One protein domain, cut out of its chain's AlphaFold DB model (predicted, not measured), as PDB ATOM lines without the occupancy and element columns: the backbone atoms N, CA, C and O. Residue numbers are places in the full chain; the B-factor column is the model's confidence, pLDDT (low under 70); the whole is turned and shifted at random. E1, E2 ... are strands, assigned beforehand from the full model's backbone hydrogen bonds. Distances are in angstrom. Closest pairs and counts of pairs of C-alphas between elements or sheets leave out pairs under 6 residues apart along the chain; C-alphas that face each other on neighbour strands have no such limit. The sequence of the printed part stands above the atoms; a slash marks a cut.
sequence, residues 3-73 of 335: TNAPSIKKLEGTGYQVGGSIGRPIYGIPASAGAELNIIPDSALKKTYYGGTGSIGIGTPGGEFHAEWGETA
ATOM      1  N   THR A   3      65.123 100.422  57.075       75.19
ATOM      2  CA  THR A   3      65.107 101.538  56.116       75.19
ATOM      3  C   THR A   3      65.929 101.196  54.880       75.19
ATOM      4  O   THR A   3      66.788 100.316  54.913       75.19
ATOM      5  N   ASN A   4      65.682 101.904  53.778       69.50
ATOM      6  CA  ASN A   4      66.522 101.825  52.581       69.50
ATOM      7  C   ASN A   4      67.716 102.804  52.606       69.50
ATOM      8  O   ASN A   4      68.320 103.062  51.561       69.50
ATOM      9  N   ALA A   5      68.046 103.375  53.771       76.88
ATOM     10  CA  ALA A   5      69.203 104.246  53.922       76.88
ATOM     11  C   ALA A   5      70.495 103.409  53.983       76.88
ATOM     12  O   ALA A   5      70.551 102.410  54.698       76.88
ATOM     13  N   PRO A   6      71.564 103.805  53.272       72.69
ATOM     14  CA  PRO A   6      72.778 102.994  53.165       72.69
ATOM     15  C   PRO A   6      73.646 102.990  54.436       72.69
ATOM     16  O   PRO A   6      74.587 102.207  54.522       72.69
ATOM     17  N   SER A   7      73.383 103.870  55.411       76.81
ATOM     18  CA  SER A   7      74.053 103.875  56.718       76.81
ATOM     19  C   SER A   7      73.260 104.662  57.766       76.81
ATOM     20  O   SER A   7      72.440 105.510  57.418       76.81
ATOM     21  N   ILE A   8      73.550 104.437  59.054       71.25
ATOM     22  CA  ILE A   8      72.904 105.157  60.170       71.25
ATOM     23  C   ILE A   8      73.148 106.672  60.130       71.25
ATOM     24  O   ILE A   8      72.267 107.446  60.473       71.25
ATOM     25  N   LYS A   9      74.292 107.111  59.589       75.56
ATOM     26  CA  LYS A   9      74.602 108.538  59.401       75.56
ATOM     27  C   LYS A   9      73.683 109.220  58.383       75.56
ATOM     28  O   LYS A   9      73.654 110.440  58.294       75.56
ATOM     29  N   LYS A  10      72.954 108.442  57.573       76.69
ATOM     30  CA  LYS A  10      71.927 108.939  56.644       76.69
ATOM     31  C   LYS A  10      70.535 109.023  57.264       76.69
ATOM     32  O   LYS A  10      69.594 109.377  56.565       76.69
ATOM     33  N   LEU A  11      70.427 108.697  58.549       74.25
ATOM     34  CA  LEU A  11      69.221 108.832  59.356       74.25
ATOM     35  C   LEU A  11      69.296 110.047  60.293       74.25
ATOM     36  O   LEU A  11      68.376 110.257  61.070       74.25
ATOM     37  N   GLU A  12      70.384 110.824  60.242       75.12
ATOM     38  CA  GLU A  12      70.526 112.062  61.008       75.12
ATOM     39  C   GLU A  12      69.696 113.191  60.401       75.12
ATOM     40  O   GLU A  12      69.604 113.326  59.178       75.12
ATOM     41  N   GLY A  13      69.162 114.040  61.268       75.44
ATOM     42  CA  GLY A  13      68.319 115.164  60.907       75.44
ATOM     43  C   GLY A  13      66.830 114.873  61.081       75.44
ATOM     44  O   GLY A  13      66.431 113.971  61.824       75.44
ATOM     45  N   THR A  14      66.006 115.665  60.399       79.56
ATOM     46  CA  THR A  14      64.547 115.606  60.516       79.56
ATOM     47  C   THR A  14      63.979 114.316  59.929       79.56
ATOM     48  O   THR A  14      64.301 113.931  58.806       79.56
ATOM     49  N   GLY A  15      63.063 113.690  60.660       83.88
ATOM     50  CA  GLY A  15      62.272 112.548  60.222       83.88
ATOM     51  C   GLY A  15      60.796 112.727  60.563       83.88
ATOM     52  O   GLY A  15      60.430 113.440  61.499       83.88
ATOM     53  N   TYR A  16      59.949 112.064  59.784       79.56
ATOM     54  CA  TYR A  16      58.512 111.993  60.020       79.56
ATOM     55  C   TYR A  16      58.083 110.543  60.129       79.56
ATOM     56  O   TYR A  16      58.573 109.685  59.390       79.56
ATOM     57  N   GLN A  17      57.112 110.291  60.991       80.44
ATOM     58  CA  GLN A  17      56.548 108.973  61.180       80.44
ATOM     59  C   GLN A  17      55.031 109.062  61.171       80.44
ATOM     60  O   GLN A  17      54.446 109.964  61.758       80.44
ATOM     61  N   VAL A  18      54.383 108.146  60.461       71.38
ATOM     62  CA  VAL A  18      52.927 108.013  60.489       71.38
ATOM     63  C   VAL A  18      52.608 106.552  60.679       71.38
ATOM     64  O   VAL A  18      53.115 105.693  59.952       71.38
ATOM     65  N   GLY A  19      51.761 106.265  61.646       78.44
ATOM     66  CA  GLY A  19      51.455 104.899  61.991       78.44
ATOM     67  C   GLY A  19      50.321 104.807  62.976       78.44
ATOM     68  O   GLY A  19      49.640 105.780  63.294       78.44
ATOM     69  N   GLY A  20      50.103 103.588  63.415       68.56
ATOM     70  CA  GLY A  20      49.118 103.323  64.431       68.56
ATOM     71  C   GLY A  20      49.281 101.928  64.975       68.56
ATOM     72  O   GLY A  20      49.977 101.075  64.407       68.56
ATOM     73  N   SER A  21      48.606 101.704  66.084       75.69
ATOM     74  CA  SER A  21      48.623 100.441  66.788       75.69
ATOM     75  C   SER A  21      47.212  99.974  67.104       75.69
ATOM     76  O   SER A  21      46.264 100.752  67.219       75.69
ATOM     77  N   ILE A  22      47.062  98.658  67.201       60.19
ATOM     78  CA  ILE A  22      45.845  98.017  67.669       60.19
ATOM     79  C   ILE A  22      46.189  97.073  68.813       60.19
ATOM     80  O   ILE A  22      46.977  96.144  68.659       60.19
ATOM     81  N   GLY A  23      45.582  97.323  69.967       72.75
ATOM     82  CA  GLY A  23      45.595  96.467  71.143       72.75
ATOM     83  C   GLY A  23      44.293  95.683  71.252       72.75
ATOM     84  O   GLY A  23      43.207  96.271  71.235       72.75
ATOM     85  N   ARG A  24      44.372  94.357  71.384       61.12
ATOM     86  CA  ARG A  24      43.230  93.487  71.699       61.12
ATOM     87  C   ARG A  24      43.630  92.389  72.687       61.12
ATOM     88  O   ARG A  24      44.704  91.811  72.548       61.12
ATOM     89  N   PRO A  25      42.749  92.019  73.634       61.94
ATOM     90  CA  PRO A  25      42.962  90.830  74.445       61.94
ATOM     91  C   PRO A  25      42.903  89.578  73.561       61.94
ATOM     92  O   PRO A  25      41.870  89.299  72.950       61.94
ATOM     93  N   ILE A  26      43.988  88.807  73.511       56.31
ATOM     94  CA  ILE A  26      44.030  87.477  72.894       56.31
ATOM     95  C   ILE A  26      44.211  86.481  74.041       56.31
ATOM     96  O   ILE A  26      45.235  86.493  74.714       56.31
ATOM     97  N   TYR A  27      43.187  85.667  74.317       60.44
ATOM     98  CA  TYR A  27      43.161  84.737  75.462       60.44
ATOM     99  C   TYR A  27      43.472  85.390  76.826       60.44
ATOM    100  O   TYR A  27      44.097  84.781  77.685       60.44
ATOM    101  N   GLY A  28      43.044  86.641  77.033       60.56
ATOM    102  CA  GLY A  28      43.285  87.384  78.278       60.56
ATOM    103  C   GLY A  28      44.636  88.106  78.348       60.56
ATOM    104  O   GLY A  28      44.829  88.914  79.249       60.56
ATOM    105  N   ILE A  29      45.529  87.900  77.375       56.12
ATOM    106  CA  ILE A  29      46.790  88.641  77.254       56.12
ATOM    107  C   ILE A  29      46.518  89.912  76.439       56.12
ATOM    108  O   ILE A  29      46.029  89.803  75.307       56.12
ATOM    109  N   PRO A  30      46.789  91.116  76.974       62.53
ATOM    110  CA  PRO A  30      46.520  92.366  76.275       62.53
ATOM    111  C   PRO A  30      47.594  92.605  75.206       62.53
ATOM    112  O   PRO A  30      48.550  93.336  75.423       62.53
ATOM    113  N   ALA A  31      47.461  91.934  74.061       61.38
ATOM    114  CA  ALA A  31      48.414  91.987  72.959       61.38
ATOM    115  C   ALA A  31      48.170  93.221  72.083       61.38
ATOM    116  O   ALA A  31      47.029  93.522  71.726       61.38
ATOM    117  N   SER A  32      49.236  93.906  71.687       70.44
ATOM    118  CA  SER A  32      49.196  95.003  70.728       70.44
ATOM    119  C   SER A  32      50.129  94.753  69.551       70.44
ATOM    120  O   SER A  32      51.185  94.134  69.678       70.44
ATOM    121  N   ALA A  33      49.716  95.221  68.382       64.81
ATOM    122  CA  ALA A  33      50.540  95.249  67.188       64.81
ATOM    123  C   ALA A  33      50.425  96.628  66.545       64.81
ATOM    124  O   ALA A  33      49.324  97.164  66.411       64.81
ATOM    125  N   GLY A  34      51.556  97.197  66.156       73.69
ATOM    126  CA  GLY A  34      51.643  98.487  65.497       73.69
ATOM    127  C   GLY A  34      52.508  98.420  64.255       73.69
ATOM    128  O   GLY A  34      53.397  97.573  64.117       73.69
ATOM    129  N   ALA A  35      52.216  99.309  63.320       62.81
ATOM    130  CA  ALA A  35      53.007  99.476  62.118       62.81
ATOM    131  C   ALA A  35      53.095 100.955  61.769       62.81
ATOM    132  O   ALA A  35      52.118 101.701  61.856       62.81
ATOM    133  N   GLU A  36      54.285 101.363  61.355       78.38
ATOM    134  CA  GLU A  36      54.627 102.757  61.145       78.38
ATOM    135  C   GLU A  36      55.461 102.897  59.875       78.38
ATOM    136  O   GLU A  36      56.393 102.123  59.618       78.38
ATOM    137  N   LEU A  37      55.128 103.913  59.087       74.75
ATOM    138  CA  LEU A  37      55.906 104.361  57.948       74.75
ATOM    139  C   LEU A  37      56.781 105.534  58.379       74.75
ATOM    140  O   LEU A  37      56.284 106.549  58.858       74.75
ATOM    141  N   ASN A  38      58.078 105.404  58.138       79.75
ATOM    142  CA  ASN A  38      59.079 106.430  58.378       79.75
ATOM    143  C   ASN A  38      59.440 107.099  57.054       79.75
ATOM    144  O   ASN A  38      59.742 106.420  56.065       79.75
ATOM    145  N   ILE A  39      59.448 108.427  57.052       84.00
ATOM    146  CA  ILE A  39      59.836 109.283  55.934       84.00
ATOM    147  C   ILE A  39      61.031 110.107  56.400       84.00
ATOM    148  O   ILE A  39      60.920 110.890  57.340       84.00
ATOM    149  N   ILE A  40      62.176 109.925  55.744       86.62
ATOM    150  CA  ILE A  40      63.468 110.425  56.227       86.62
ATOM    151  C   ILE A  40      64.143 111.233  55.109       86.62
ATOM    152  O   ILE A  40      64.782 110.655  54.220       86.62
ATOM    153  N   PRO A  41      63.954 112.560  55.065       80.88
ATOM    154  CA  PRO A  41      64.612 113.428  54.092       80.88
ATOM    155  C   PRO A  41      66.113 113.616  54.378       80.88
ATOM    156  O   PRO A  41      66.504 114.045  55.453       80.88
ATOM    157  N   ASP A  42      66.959 113.392  53.373       80.75
ATOM    158  CA  ASP A  42      68.368 113.801  53.350       80.75
ATOM    159  C   ASP A  42      68.487 115.096  52.535       80.75
ATOM    160  O   ASP A  42      68.536 115.095  51.297       80.75
ATOM    161  N   SER A  43      68.518 116.220  53.252       73.88
ATOM    162  CA  SER A  43      68.612 117.567  52.680       73.88
ATOM    163  C   SER A  43      69.917 117.807  51.911       73.88
ATOM    164  O   SER A  43      69.925 118.592  50.962       73.88
ATOM    165  N   ALA A  44      71.007 117.118  52.268       76.50
ATOM    166  CA  ALA A  44      72.304 117.269  51.606       76.50
ATOM    167  C   ALA A  44      72.328 116.584  50.231       76.50
ATOM    168  O   ALA A  44      72.951 117.088  49.296       76.50
ATOM    169  N   LEU A  45      71.624 115.458  50.088       77.00
ATOM    170  CA  LEU A  45      71.518 114.713  48.828       77.00
ATOM    171  C   LEU A  45      70.209 114.966  48.064       77.00
ATOM    172  O   LEU A  45      70.008 114.366  47.008       77.00
ATOM    173  N   LYS A  46      69.325 115.836  48.578       79.38
ATOM    174  CA  LYS A  46      67.967 116.084  48.048       79.38
ATOM    175  C   LYS A  46      67.206 114.781  47.770       79.38
ATOM    176  O   LYS A  46      66.534 114.645  46.748       79.38
ATOM    177  N   LYS A  47      67.347 113.803  48.663       79.94
ATOM    178  CA  LYS A  47      66.778 112.458  48.520       79.94
ATOM    179  C   LYS A  47      65.953 112.120  49.751       79.94
ATOM    180  O   LYS A  47      66.300 112.534  50.845       79.94
ATOM    181  N   THR A  48      64.892 111.340  49.586       81.00
ATOM    182  CA  THR A  48      64.090 110.838  50.709       81.00
ATOM    183  C   THR A  48      64.264 109.331  50.828       81.00
ATOM    184  O   THR A  48      64.133 108.602  49.841       81.00
ATOM    185  N   TYR A  49      64.587 108.878  52.033       78.38
ATOM    186  CA  TYR A  49      64.608 107.474  52.413       78.38
ATOM    187  C   TYR A  49      63.287 107.103  53.088       78.38
ATOM    188  O   TYR A  49      62.614 107.945  53.686       78.38
ATOM    189  N   TYR A  50      62.926 105.831  52.981       75.88
ATOM    190  CA  TYR A  50      61.710 105.282  53.565       75.88
ATOM    191  C   TYR A  50      62.055 104.075  54.422       75.88
ATOM    192  O   TYR A  50      62.973 103.308  54.102       75.88
ATOM    193  N   GLY A  51      61.305 103.895  55.502       73.19
ATOM    194  CA  GLY A  51      61.479 102.754  56.384       73.19
ATOM    195  C   GLY A  51      60.193 102.300  57.039       73.19
ATOM    196  O   GLY A  51      59.277 103.086  57.250       73.19
ATOM    197  N   GLY A  52      60.132 101.020  57.375       60.44
ATOM    198  CA  GLY A  52      59.051 100.440  58.158       60.44
ATOM    199  C   GLY A  52      59.511 100.186  59.586       60.44
ATOM    200  O   GLY A  52      60.599  99.642  59.814       60.44
ATOM    201  N   THR A  53      58.666 100.532  60.546       69.75
ATOM    202  CA  THR A  53      58.782 100.036  61.915       69.75
ATOM    203  C   THR A  53      57.543  99.209  62.205       69.75
ATOM    204  O   THR A  53      56.425  99.670  62.022       69.75
ATOM    205  N   GLY A  54      57.748  97.954  62.589       54.50
ATOM    206  CA  GLY A  54      56.703  97.132  63.181       54.50
ATOM    207  C   GLY A  54      56.957  97.049  64.675       54.50
ATOM    208  O   GLY A  54      58.111  96.919  65.092       54.50
ATOM    209  N   SER A  55      55.896  97.115  65.459       65.62
ATOM    210  CA  SER A  55      55.928  96.871  66.891       65.62
ATOM    211  C   SER A  55      54.946  95.758  67.225       65.62
ATOM    212  O   SER A  55      53.862  95.648  66.656       65.62
ATOM    213  N   ILE A  56      55.351  94.894  68.143       51.06
ATOM    214  CA  ILE A  56      54.458  93.980  68.844       51.06
ATOM    215  C   ILE A  56      54.708  94.210  70.323       51.06
ATOM    216  O   ILE A  56      55.850  94.430  70.732       51.06
ATOM    217  N   GLY A  57      53.654  94.220  71.115       56.97
ATOM    218  CA  GLY A  57      53.763  94.599  72.508       56.97
ATOM    219  C   GLY A  57      52.602  94.097  73.333       56.97
ATOM    220  O   GLY A  57      51.721  93.373  72.867       56.97
ATOM    221  N   ILE A  58      52.639  94.490  74.595       53.06
ATOM    222  CA  ILE A  58      51.556  94.291  75.539       53.06
ATOM    223  C   ILE A  58      51.018  95.688  75.832       53.06
ATOM    224  O   ILE A  58      51.783  96.582  76.188       53.06
ATOM    225  N   GLY A  59      49.731  95.916  75.600       61.22
ATOM    226  CA  GLY A  59      49.154  97.255  75.620       61.22
ATOM    227  C   GLY A  59      47.659  97.236  75.883       61.22
ATOM    228  O   GLY A  59      46.983  96.231  75.677       61.22
ATOM    229  N   THR A  60      47.126  98.356  76.357       58.22
ATOM    230  CA  THR A  60      45.701  98.461  76.668       58.22
ATOM    231  C   THR A  60      44.843  98.232  75.415       58.22
ATOM    232  O   THR A  60      45.238  98.616  74.311       58.22
ATOM    233  N   PRO A  61      43.666  97.593  75.543       63.97
ATOM    234  CA  PRO A  61      42.753  97.436  74.418       63.97
ATOM    235  C   PRO A  61      42.379  98.798  73.833       63.97
ATOM    236  O   PRO A  61      41.909  99.678  74.554       63.97
ATOM    237  N   GLY A  62      42.580  98.973  72.531       62.44
ATOM    238  CA  GLY A  62      42.408 100.271  71.890       62.44
ATOM    239  C   GLY A  62      43.006 100.315  70.493       62.44
ATOM    240  O   GLY A  62      43.781  99.447  70.106       62.44
ATOM    241  N   GLY A  63      42.596 101.311  69.717       65.12
ATOM    242  CA  GLY A  63      43.229 101.663  68.453       65.12
ATOM    243  C   GLY A  63      43.811 103.055  68.593       65.12
ATOM    244  O   GLY A  63      43.137 103.950  69.102       65.12
ATOM    245  N   GLU A  64      45.048 103.224  68.167       65.81
ATOM    246  CA  GLU A  64      45.775 104.478  68.268       65.81
ATOM    247  C   GLU A  64      46.336 104.815  66.883       65.81
ATOM    248  O   GLU A  64      46.696 103.929  66.102       65.81
ATOM    249  N   PHE A  65      46.263 106.094  66.533       66.06
ATOM    250  CA  PHE A  65      46.773 106.636  65.284       66.06
ATOM    251  C   PHE A  65      47.543 107.896  65.622       66.06
ATOM    252  O   PHE A  65      46.977 108.830  66.204       66.06
ATOM    253  N   HIS A  66      48.784 107.949  65.156       59.91
ATOM    254  CA  HIS A  66      49.646 109.094  65.361       59.91
ATOM    255  C   HIS A  66      50.418 109.489  64.112       59.91
ATOM    256  O   HIS A  66      50.661 108.713  63.181       59.91
ATOM    257  N   ALA A  67      50.799 110.759  64.114       63.41
ATOM    258  CA  ALA A  67      51.792 111.311  63.222       63.41
ATOM    259  C   ALA A  67      52.821 112.034  64.088       63.41
ATOM    260  O   ALA A  67      52.466 112.925  64.863       63.41
ATOM    261  N   GLU A  68      54.080 111.646  63.953       57.22
ATOM    262  CA  GLU A  68      55.185 112.155  64.748       57.22
ATOM    263  C   GLU A  68      56.194 112.879  63.854       57.22
ATOM    264  O   GLU A  68      56.410 112.526  62.688       57.22
ATOM    265  N   TRP A  69      56.814 113.916  64.413       72.38
ATOM    266  CA  TRP A  69      57.983 114.568  63.836       72.38
ATOM    267  C   TRP A  69      59.123 114.477  64.847       72.38
ATOM    268  O   TRP A  69      58.905 114.643  66.048       72.38
ATOM    269  N   GLY A  70      60.341 114.248  64.368       71.94
ATOM    270  CA  GLY A  70      61.510 114.139  65.233       71.94
ATOM    271  C   GLY A  70      62.793 114.558  64.535       71.94
ATOM    272  O   GLY A  70      62.858 114.610  63.310       71.94
ATOM    273  N   GLU A  71      63.814 114.852  65.332       76.12
ATOM    274  CA  GLU A  71      65.169 115.137  64.867       76.12
ATOM    275  C   GLU A  71      66.101 114.069  65.450       76.12
ATOM    276  O   GLU A  71      66.084 113.824  66.657       76.12
ATOM    277  N   THR A  72      66.900 113.419  64.608       73.44
ATOM    278  CA  THR A  72      67.797 112.330  65.023       73.44
ATOM    279  C   THR A  72      69.256 112.768  64.929       73.44
ATOM    280  O   THR A  72      69.658 113.402  63.958       73.44
ATOM    281  N   ALA A  73      70.082 112.385  65.903       64.69
ATOM    282  CA  ALA A  73      71.534 112.577  65.867       64.69
ATOM    283  C   ALA A  73      72.254 111.263  66.205       64.69
ATOM    284  O   ALA A  73      71.814 110.532  67.096       64.69
TER     285      ALA A  73
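What this domain is: This is residues 3 to 73 of the 335 residues of an uncharacterized protein of Clostridiales bacterium 43-6 (UniProt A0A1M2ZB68). Picture one long, narrow sheet of four antiparallel strands, twisted and curled, that makes nearly the whole rod. E1, E2 and E3 run to and fro side by side, then residues 59 to 61 cross from one edge to the other and E4 returns beside E1. The printed part has 71 residues with no named helix and four named strands, E1 to E4 along the chain; across the sheet the order is E3, E2, E1, E4. The class is all strand, and the whole is loose, with a radius of gyration of the C-alphas of 15.0 A and spans of 49 by 20 by 17 A.

How they stand to each other: Start at Thr 3 and pass residues 3 to 12, which hold no named element, to reach E1, residues 13 to 26. A tight link of 2 residues leads to E2, residues 29 to 42; the two are a hairpin, antiparallel at 165 degrees, and you will find N 22 and O 33 2.8 A apart, within hydrogen-bond range. A tight link of 4 residues leads on to E3, residues 47 to 58, which forms a hairpin with E2 at 169 degrees; look there for N 36 and O 53, 2.8 A apart. E1, E2 and E3 are a meander, each strand the antiparallel neighbour of the one before. A tight link of 3 residues leads to E4, residues 62 to 72, which is apart from E3 but antiparallel to E1 at 158 degrees. Between E1 and E4, N 15 and O 70 are 2.8 A apart and N 68 and O 17 are also 2.8 A apart. The four strands are a Greek key, a meander whose first strand is the antiparallel neighbour of the fourth. E3 and E4 are the edge strands.

Where its parts are: Find C-alpha 13 at (68.319, 115.164, 60.907); from there E1 runs 38.7 A to C-alpha 26 at (44.030, 87.477, 72.894). E2, residues 29 to 42, runs back over 40.9 A, and E3, residues 47 to 58, covers 35.9 A. E4, residues 62 to 72, bends by 57 degrees at residue 69 and measures 28.9 A, ending at C-alpha 72 at (67.797, 112.330, 65.023).

The domain as a whole: The two C-alphas farthest apart are those of Tyr 27 and Ala 44, at 49.8 A. The printed part has no cut, and the three links between the strands are tight. The mean pLDDT of the printed part is 70.1; look for values under 70 at 31 residues, among them residues 24 to 31 and 52 to 68.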